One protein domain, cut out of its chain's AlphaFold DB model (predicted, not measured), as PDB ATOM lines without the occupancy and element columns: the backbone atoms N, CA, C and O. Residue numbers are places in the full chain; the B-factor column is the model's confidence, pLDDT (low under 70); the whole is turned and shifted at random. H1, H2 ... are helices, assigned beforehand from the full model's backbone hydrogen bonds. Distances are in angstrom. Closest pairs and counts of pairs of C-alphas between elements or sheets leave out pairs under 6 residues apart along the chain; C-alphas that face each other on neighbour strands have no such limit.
ATOM      1  N   ARG A  58      28.123 -13.885 -35.191       85.94
ATOM      2  CA  ARG A  58      27.347 -13.717 -36.422       85.94
ATOM      3  C   ARG A  58      26.932 -12.269 -36.646       85.94
ATOM      4  O   ARG A  58      27.138 -11.768 -37.745       85.94
ATOM      5  N   GLU A  59      26.332 -11.620 -35.653       85.06
ATOM      6  CA  GLU A  59      25.866 -10.231 -35.762       85.06
ATOM      7  C   GLU A  59      27.027  -9.272 -36.024       85.06
ATOM      8  O   GLU A  59      26.945  -8.430 -36.920       85.06
ATOM      9  N   TYR A  60      28.146  -9.473 -35.331       82.88
ATOM     10  CA  TYR A  60      29.363  -8.702 -35.559       82.88
ATOM     11  C   TYR A  60      29.903  -8.878 -36.984       82.88
ATOM     12  O   TYR A  60      30.155  -7.900 -37.690       82.88
ATOM     13  N   LEU A  61      30.017 -10.124 -37.459       81.44
ATOM     14  CA  LEU A  61      30.488 -10.411 -38.815       81.44
ATOM     15  C   LEU A  61      29.518  -9.878 -39.881       81.44
ATOM     16  O   LEU A  61      29.972  -9.352 -40.892       81.44
ATOM     17  N   VAL A  62      28.198  -9.942 -39.660       82.38
ATOM     18  CA  VAL A  62      27.194  -9.299 -40.533       82.38
ATOM     19  C   VAL A  62      27.463  -7.799 -40.664       82.38
ATOM     20  O   VAL A  62      27.387  -7.268 -41.774       82.38
ATOM     21  N   ALA A  63      27.756  -7.129 -39.551       78.94
ATOM     22  CA  ALA A  63      27.966  -5.688 -39.518       78.94
ATOM     23  C   ALA A  63      29.295  -5.266 -40.169       78.94
ATOM     24  O   ALA A  63      29.342  -4.233 -40.835       78.94
ATOM     25  N   GLN A  64      30.359  -6.057 -39.998       76.19
ATOM     26  CA  GLN A  64      31.716  -5.689 -40.426       76.19
ATOM     27  C   GLN A  64      32.119  -6.258 -41.790       76.19
ATOM     28  O   GLN A  64      32.854  -5.623 -42.550       76.19
ATOM     29  N   MET A  65      31.640  -7.448 -42.147       76.06
ATOM     30  CA  MET A  65      31.990  -8.096 -43.407       76.06
ATOM     31  C   MET A  65      30.922  -7.823 -44.461       76.06
ATOM     32  O   MET A  65      29.860  -8.454 -44.488       76.06
ATOM     33  N   SER A  66      31.237  -6.936 -45.409       66.00
ATOM     34  CA  SER A  66      30.380  -6.709 -46.574       66.00
ATOM     35  C   SER A  66      30.055  -8.039 -47.266       66.00
ATOM     36  O   SER A  66      30.955  -8.751 -47.722       66.00
ATOM     37  N   GLY A  67      28.769  -8.373 -47.346       64.38
ATOM     38  CA  GLY A  67      28.283  -9.584 -48.001       64.38
ATOM     39  C   GLY A  67      28.118 -10.815 -47.105       64.38
ATOM     40  O   GLY A  67      27.715 -11.863 -47.615       64.38
ATOM     41  N   PHE A  68      28.372 -10.713 -45.795       72.81
ATOM     42  CA  PHE A  68      28.092 -11.798 -44.847       72.81
ATOM     43  C   PHE A  68      26.580 -12.012 -44.656       72.81
ATOM     44  O   PHE A  68      26.118 -13.150 -44.643       72.81
ATOM     45  N   ALA A  69      25.784 -10.936 -44.618       65.44
ATOM     46  CA  ALA A  69      24.318 -11.024 -44.673       65.44
ATOM     47  C   ALA A  69      23.745 -11.185 -46.096       65.44
ATOM     48  O   ALA A  69      22.565 -11.507 -46.251       65.44
ATOM     49  N   ASP A  70      24.544 -10.966 -47.148       65.12
ATOM     50  CA  ASP A  70      24.063 -11.094 -48.525       65.12
ATOM     51  C   ASP A  70      23.886 -12.560 -48.939       65.12
ATOM     52  O   ASP A  70      24.455 -13.495 -48.372       65.12
ATOM     53  N   LYS A  71      23.153 -12.759 -50.043       56.78
ATOM     54  CA  LYS A  71      22.901 -14.069 -50.677       56.78
ATOM     55  C   LYS A  71      24.166 -14.896 -50.965       56.78
ATOM     56  O   LYS A  71      24.039 -16.086 -51.233       56.78
ATOM     57  N   GLY A  72      25.352 -14.289 -50.923       69.25
ATOM     58  CA  GLY A  72      26.630 -14.970 -51.097       69.25
ATOM     59  C   GLY A  72      26.959 -15.947 -49.966       69.25
ATOM     60  O   GLY A  72      27.396 -17.048 -50.267       69.25
ATOM     61  N   TRP A  73      26.708 -15.610 -48.693       79.19
ATOM     62  CA  TRP A  73      27.096 -16.457 -47.549       79.19
ATOM     63  C   TRP A  73      26.410 -17.826 -47.551       79.19
ATOM     64  O   TRP A  73      27.057 -18.860 -47.387       79.19
ATOM     65  N   ALA A  74      25.100 -17.841 -47.808       78.38
ATOM     66  CA  ALA A  74      24.315 -19.071 -47.898       78.38
ATOM     67  C   ALA A  74      24.725 -19.967 -49.084       78.38
ATOM     68  O   ALA A  74      24.390 -21.148 -49.095       78.38
ATOM     69  N   GLN A  75      25.423 -19.414 -50.085       81.31
ATOM     70  CA  GLN A  75      25.911 -20.140 -51.261       81.31
ATOM     71  C   GLN A  75      27.338 -20.680 -51.089       81.31
ATOM     72  O   GLN A  75      27.767 -21.484 -51.914       81.31
ATOM     73  N   LEU A  76      28.065 -20.253 -50.050       83.31
ATOM     74  CA  LEU A  76      29.411 -20.746 -49.766       83.31
ATOM     75  C   LEU A  76      29.362 -22.173 -49.225       83.31
ATOM     76  O   LEU A  76      28.518 -22.524 -48.397       83.31
ATOM     77  N   THR A  77      30.330 -22.974 -49.647       86.44
ATOM     78  CA  THR A  77      30.642 -24.256 -49.020       86.44
ATOM     79  C   THR A  77      31.197 -24.051 -47.609       86.44
ATOM     80  O   THR A  77      31.664 -22.970 -47.248       86.44
ATOM     81  N   TYR A  78      31.176 -25.114 -46.804       82.75
ATOM     82  CA  TYR A  78      31.730 -25.101 -45.449       82.75
ATOM     83  C   TYR A  78      33.193 -24.618 -45.403       82.75
ATOM     84  O   TYR A  78      33.528 -23.737 -44.615       82.75
ATOM     85  N   GLU A  79      34.042 -25.116 -46.304       82.69
ATOM     86  CA  GLU A  79      35.458 -24.724 -46.376       82.69
ATOM     87  C   GLU A  79      35.641 -23.253 -46.782       82.69
ATOM     88  O   GLU A  79      36.490 -22.554 -46.231       82.69
ATOM     89  N   GLU A  80      34.809 -22.741 -47.694       84.56
ATOM     90  CA  GLU A  80      34.844 -21.326 -48.082       84.56
ATOM     91  C   GLU A  80      34.407 -20.403 -46.936       84.56
ATOM     92  O   GLU A  80      34.965 -19.316 -46.781       84.56
ATOM     93  N   LYS A  81      33.440 -20.828 -46.107       83.19
ATOM     94  CA  LYS A  81      33.037 -20.092 -44.897       83.19
ATOM     95  C   LYS A  81      34.190 -20.014 -43.895       83.19
ATOM     96  O   LYS A  81      34.483 -18.924 -43.408       83.19
ATOM     97  N   LYS A  82      34.870 -21.140 -43.628       80.88
ATOM     98  CA  LYS A  82      36.040 -21.189 -42.730       80.88
ATOM     99  C   LYS A  82      37.156 -20.270 -43.206       80.88
ATOM    100  O   LYS A  82      37.672 -19.492 -42.411       80.88
ATOM    101  N   LEU A  83      37.489 -20.330 -44.497       80.75
ATOM    102  CA  LEU A  83      38.544 -19.501 -45.072       80.75
ATOM    103  C   LEU A  83      38.231 -18.010 -44.914       80.75
ATOM    104  O   LEU A  83      39.066 -17.269 -44.408       80.75
ATOM    105  N   LYS A  84      37.009 -17.581 -45.261       81.06
ATOM    106  CA  LYS A  84      36.606 -16.175 -45.120       81.06
ATOM    107  C   LYS A  84      36.622 -15.685 -43.674       81.06
ATOM    108  O   LYS A  84      37.028 -14.554 -43.433       81.06
ATOM    109  N   ILE A  85      36.164 -16.509 -42.729       81.62
ATOM    110  CA  ILE A  85      36.222 -16.171 -41.301       81.62
ATOM    111  C   ILE A  85      37.683 -16.036 -40.863       81.62
ATOM    112  O   ILE A  85      38.016 -15.046 -40.223       81.62
ATOM    113  N   SER A  86      38.557 -16.975 -41.241       78.31
ATOM    114  CA  SER A  86      39.985 -16.931 -40.894       78.31
ATOM    115  C   SER A  86      40.662 -15.668 -41.426       78.31
ATOM    116  O   SER A  86      41.293 -14.958 -40.655       78.31
ATOM    117  N   GLU A  87      40.473 -15.354 -42.712       79.12
ATOM    118  CA  GLU A  87      41.044 -14.157 -43.347       79.12
ATOM    119  C   GLU A  87      40.601 -12.865 -42.647       79.12
ATOM    120  O   GLU A  87      41.405 -11.951 -42.477       79.12
ATOM    121  N   PHE A  88      39.333 -12.790 -42.227       78.75
ATOM    122  CA  PHE A  88      38.828 -11.651 -41.467       78.75
ATOM    123  C   PHE A  88      39.431 -11.595 -40.059       78.75
ATOM    124  O   PHE A  88      39.951 -10.558 -39.660       78.75
ATOM    125  N   CYS A  89      39.413 -12.711 -39.324       76.62
ATOM    126  CA  CYS A  89      39.918 -12.777 -37.952       76.62
ATOM    127  C   CYS A  89      41.425 -12.498 -37.870       76.62
ATOM    128  O   CYS A  89      41.868 -11.911 -36.898       76.62
ATOM    129  N   ASP A  90      42.222 -12.896 -38.866       73.69
ATOM    130  CA  ASP A  90      43.659 -12.583 -38.915       73.69
ATOM    131  C   ASP A  90      43.934 -11.076 -39.059       73.69
ATOM    132  O   ASP A  90      44.991 -10.590 -38.650       73.69
ATOM    133  N   GLY A  91      43.001 -10.339 -39.667       72.12
ATOM    134  CA  GLY A  91      43.087  -8.893 -39.857       72.12
ATOM    135  C   GLY A  91      42.399  -8.066 -38.771       72.12
ATOM    136  O   GLY A  91      42.647  -6.863 -38.702       72.12
ATOM    137  N   ASP A  92      41.557  -8.686 -37.943       74.75
ATOM    138  CA  ASP A  92      40.745  -8.016 -36.929       74.75
ATOM    139  C   ASP A  92      41.219  -8.352 -35.512       74.75
ATOM    140  O   ASP A  92      41.232  -9.509 -35.088       74.75
ATOM    141  N   GLY A  93      41.584  -7.316 -34.755       70.31
ATOM    142  CA  GLY A  93      42.106  -7.475 -33.402       70.31
ATOM    143  C   GLY A  93      41.135  -8.216 -32.485       70.31
ATOM    144  O   GLY A  93      41.562  -9.128 -31.788       70.31
ATOM    145  N   LEU A  94      39.838  -7.896 -32.522       74.25
ATOM    146  CA  LEU A  94      38.831  -8.469 -31.623       74.25
ATOM    147  C   LEU A  94      38.509  -9.936 -31.958       74.25
ATOM    148  O   LEU A  94      38.535 -10.810 -31.087       74.25
ATOM    149  N   MET A  95      38.240 -10.222 -33.229       75.06
ATOM    150  CA  MET A  95      37.892 -11.557 -33.703       75.06
ATOM    151  C   MET A  95      39.085 -12.513 -33.712       75.06
ATOM    152  O   MET A  95      38.879 -13.719 -33.572       75.06
ATOM    153  N   SER A  96      40.323 -12.008 -33.792       73.00
ATOM    154  CA  SER A  96      41.529 -12.834 -33.645       73.00
ATOM    155  C   SER A  96      41.583 -13.572 -32.300       73.00
ATOM    156  O   SER A  96      41.981 -14.732 -32.261       73.00
ATOM    157  N   TRP A  97      41.116 -12.951 -31.210       67.94
ATOM    158  CA  TRP A  97      41.050 -13.570 -29.878       67.94
ATOM    159  C   TRP A  97      39.824 -14.464 -29.709       67.94
ATOM    160  O   TRP A  97      39.877 -15.485 -29.032       67.94
ATOM    161  N   ASN A  98      38.734 -14.127 -30.395       70.88
ATOM    162  CA  ASN A  98      37.468 -14.854 -30.345       70.88
ATOM    163  C   ASN A  98      37.407 -16.089 -31.268       70.88
ATOM    164  O   ASN A  98      36.364 -16.742 -31.377       70.88
ATOM    165  N   ARG A  99      38.522 -16.430 -31.931       68.25
ATOM    166  CA  ARG A  99      38.635 -17.538 -32.894       68.25
ATOM    167  C   ARG A  99      38.975 -18.893 -32.277       68.25
ATOM    168  O   ARG A  99      39.363 -19.781 -33.029       68.25
ATOM    169  N   SER A 100      38.868 -19.078 -30.962       59.94
ATOM    170  CA  SER A 100      39.319 -20.292 -30.247       59.94
ATOM    171  C   SER A 100      38.911 -21.620 -30.925       59.94
ATOM    172  O   SER A 100      39.688 -22.574 -30.941       59.94
ATOM    173  N   TRP A 101      37.765 -21.660 -31.616       59.72
ATOM    174  CA  TRP A 101      37.311 -22.804 -32.421       59.72
ATOM    175  C   TRP A 101      38.111 -23.104 -33.716       59.72
ATOM    176  O   TRP A 101      38.089 -24.250 -34.163       59.72
ATOM    177  N   VAL A 102      38.793 -22.123 -34.330       55.34
ATOM    178  CA  VAL A 102      39.606 -22.281 -35.560       55.34
ATOM    179  C   VAL A 102      40.995 -22.836 -35.248       55.34
ATOM    180  O   VAL A 102      41.555 -23.556 -36.075       55.34
ATOM    181  N   GLU A 103      41.558 -22.526 -34.073       51.38
ATOM    182  CA  GLU A 103      42.989 -22.761 -33.828       51.38
ATOM    183  C   GLU A 103      43.372 -23.588 -32.601       51.38
ATOM    184  O   GLU A 103      44.420 -24.224 -32.670       51.38
ATOM    185  N   SER A 104      42.591 -23.681 -31.524       46.72
ATOM    186  CA  SER A 104      42.888 -24.656 -30.462       46.72
ATOM    187  C   SER A 104      41.841 -24.624 -29.360       46.72
ATOM    188  O   SER A 104      41.662 -23.596 -28.711       46.72
ATOM    189  N   ASN A 105      41.289 -25.792 -29.025       42.16
ATOM    190  CA  ASN A 105      40.979 -26.045 -27.623       42.16
ATOM    191  C   ASN A 105      42.318 -26.062 -26.882       42.16
ATOM    192  O   ASN A 105      43.162 -26.906 -27.189       42.16
ATOM    193  N   ASP A 106      42.512 -25.118 -25.967       42.78
ATOM    194  CA  ASP A 106      43.561 -25.071 -24.947       42.78
ATOM    195  C   ASP A 106      44.472 -26.313 -24.892       42.78
ATOM    196  O   ASP A 106      44.150 -27.334 -24.281       42.78
ATOM    197  N   ASN A 107      45.642 -26.226 -25.534       46.53
ATOM    198  CA  ASN A 107      46.733 -27.206 -25.436       46.53
ATOM    199  C   ASN A 107      46.394 -28.684 -25.750       46.53
ATOM    200  O   ASN A 107      47.147 -29.574 -25.342       46.53
ATOM    201  N   GLN A 108      45.325 -28.981 -26.495       44.53
ATOM    202  CA  GLN A 108      45.057 -30.327 -27.022       44.53
ATOM    203  C   GLN A 108      45.168 -30.352 -28.551       44.53
ATOM    204  O   GLN A 108      44.875 -29.365 -29.222       44.53
ATOM    205  N   GLU A 109      45.631 -31.479 -29.109       48.47
ATOM    206  CA  GLU A 109      45.649 -31.700 -30.561       48.47
ATOM    207  C   GLU A 109      44.267 -31.378 -31.147       48.47
ATOM    208  O   GLU A 109      43.255 -31.899 -30.680       48.47
ATOM    209  N   ILE A 110      44.229 -30.502 -32.157       53.28
ATOM    210  CA  ILE A 110      42.992 -30.071 -32.816       53.28
ATOM    211  C   ILE A 110      42.323 -31.302 -33.438       53.28
ATOM    212  O   ILE A 110      42.757 -31.797 -34.485       53.28
ATOM    213  N   ASP A 111      41.257 -31.792 -32.807       56.47
ATOM    214  CA  ASP A 111      40.443 -32.866 -33.361       56.47
ATOM    215  C   ASP A 111      39.561 -32.331 -34.495       56.47
ATOM    216  O   ASP A 111      38.391 -31.982 -34.316       56.47
ATOM    217  N   LYS A 112      40.134 -32.315 -35.701       57.44
ATOM    218  CA  LYS A 112      39.453 -31.919 -36.943       57.44
ATOM    219  C   LYS A 112      38.241 -32.793 -37.286       57.44
ATOM    220  O   LYS A 112      37.507 -32.448 -38.206       57.44
ATOM    221  N   SER A 113      38.013 -33.920 -36.601       58.84
ATOM    222  CA  SER A 113      36.811 -34.742 -36.817       58.84
ATOM    223  C   SER A 113      35.534 -34.098 -36.266       58.84
ATOM    224  O   SER A 113      34.433 -34.499 -36.639       58.84
ATOM    225  N   THR A 114      35.682 -33.071 -35.425       62.06
ATOM    226  CA  THR A 114      34.581 -32.310 -34.822       62.06
ATOM    227  C   THR A 114      34.261 -31.006 -35.565       62.06
ATOM    228  O   THR A 114      33.350 -30.280 -35.173       62.06
ATOM    229  N   ASP A 115      34.979 -30.709 -36.653       69.38
ATOM    230  CA  ASP A 115      34.759 -29.540 -37.507       69.38
ATOM    231  C   ASP A 115      33.578 -29.793 -38.456       69.38
ATOM    232  O   ASP A 115      33.751 -30.219 -39.600       69.38
ATOM    233  N   THR A 116      32.360 -29.539 -37.974       77.06
ATOM    234  CA  THR A 116      31.133 -29.636 -38.778       77.06
ATOM    235  C   THR A 116      30.501 -28.270 -39.039       77.06
ATOM    236  O   THR A 116      30.834 -27.266 -38.398       77.06
ATOM    237  N   GLU A 117      29.566 -28.220 -39.992       80.19
ATOM    238  CA  GLU A 117      28.770 -27.017 -40.253       80.19
ATOM    239  C   GLU A 117      27.874 -26.665 -39.057       80.19
ATOM    240  O   GLU A 117      27.678 -25.484 -38.770       80.19
ATOM    241  N   GLU A 118      27.379 -27.655 -38.307       81.50
ATOM    242  CA  GLU A 118      26.632 -27.410 -37.071       81.50
ATOM    243  C   GLU A 118      27.495 -26.710 -36.018       81.50
ATOM    244  O   GLU A 118      27.055 -25.717 -35.445       81.50
ATOM    245  N   ARG A 119      28.736 -27.166 -35.801       79.69
ATOM    246  CA  ARG A 119      29.642 -26.549 -34.821       79.69
ATOM    247  C   ARG A 119      30.036 -25.123 -35.210       79.69
ATOM    248  O   ARG A 119      30.093 -24.256 -34.346       79.69
ATOM    249  N   LEU A 120      30.258 -24.865 -36.502       82.25
ATOM    250  CA  LEU A 120      30.481 -23.503 -37.004       82.25
ATOM    251  C   LEU A 120      29.274 -22.605 -36.708       82.25
ATOM    252  O   LEU A 120      29.451 -21.472 -36.274       82.25
ATOM    253  N   ASN A 121      28.053 -23.089 -36.946       83.50
ATOM    254  CA  ASN A 121      26.861 -22.297 -36.650       83.50
ATOM    255  C   ASN A 121      26.690 -22.056 -35.151       83.50
ATOM    256  O   ASN A 121      26.366 -20.938 -34.781       83.50
ATOM    257  N   GLN A 122      26.979 -23.049 -34.306       84.56
ATOM    258  CA  GLN A 122      26.963 -22.866 -32.858       84.56
ATOM    259  C   GLN A 122      27.939 -21.769 -32.418       84.56
ATOM    260  O   GLN A 122      27.535 -20.860 -31.709       84.56
ATOM    261  N   TRP A 123      29.188 -21.804 -32.891       85.25
ATOM    262  CA  TRP A 123      30.168 -20.761 -32.574       85.25
ATOM    263  C   TRP A 123      29.738 -19.372 -33.072       85.25
ATOM    264  O   TRP A 123      29.933 -18.371 -32.386       85.25
ATOM    265  N   LEU A 124      29.134 -19.298 -34.265       85.69
ATOM    266  CA  LEU A 124      28.592 -18.046 -34.800       85.69
ATOM    267  C   LEU A 124      27.462 -17.482 -33.929       85.69
ATOM    268  O   LEU A 124      27.319 -16.265 -33.859       85.69
ATOM    269  N   ASP A 125      26.676 -18.351 -33.299       88.44
ATOM    270  CA  ASP A 125      25.518 -17.977 -32.483       88.44
ATOM    271  C   ASP A 125      25.887 -17.720 -31.009       88.44
ATOM    272  O   ASP A 125      25.035 -17.311 -30.225       88.44
ATOM    273  N   GLU A 126      27.145 -17.935 -30.624       87.12
ATOM    274  CA  GLU A 126      27.669 -17.557 -29.315       87.12
ATOM    275  C   GLU A 126      28.054 -16.064 -29.296       87.12
ATOM    276  O   GLU A 126      28.585 -15.521 -30.276       87.12
TER     277      GLU A 126
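This is residues 58 to 126 of the 214 residues of an uncharacterized protein of Gemmatimonadetes bacterium (UniProt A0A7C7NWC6). One long helix, H2, is a spine with four shorter helices loosely set about it. Two long loops, residues 65 to 77 and 104 to 116, spread to opposite ends, and residues 104 to 109 stick out. The printed part has 69 residues with five named helices, H1 to H5 in order, all helix; it is compact, radius of gyration of the C-alphas 12.1 A, spanning 35 by 25 by 19 A.

H2, residues 78 to 91, and H3, residues 93 to 97, touch only at the corner, closest C-alphas Cys 89 and Ser 96, 4.6 A. H5, residues 117 to 125, is close to but not clearly touching H1, residues 58 to 64: C-alphas 124 and 58, 4.8 A. H4, residues 100 to 103, meets H3 only through their link. O i to N i+4 pairs are within hydrogen-bond range throughout H1 and H5, in 9 of 10 for H2 and 0 of 1 for H3, where 1 of 2 O i to N i+3 pairs is; H4 is too short.

H2 spans 20.6 A from (31.730, -25.101, -45.449); H5 spans 12.4 A, ending at (25.518, -17.977, -32.483).

The printed part has no cut. Residues 99 to 115 are among those under pLDDT 70.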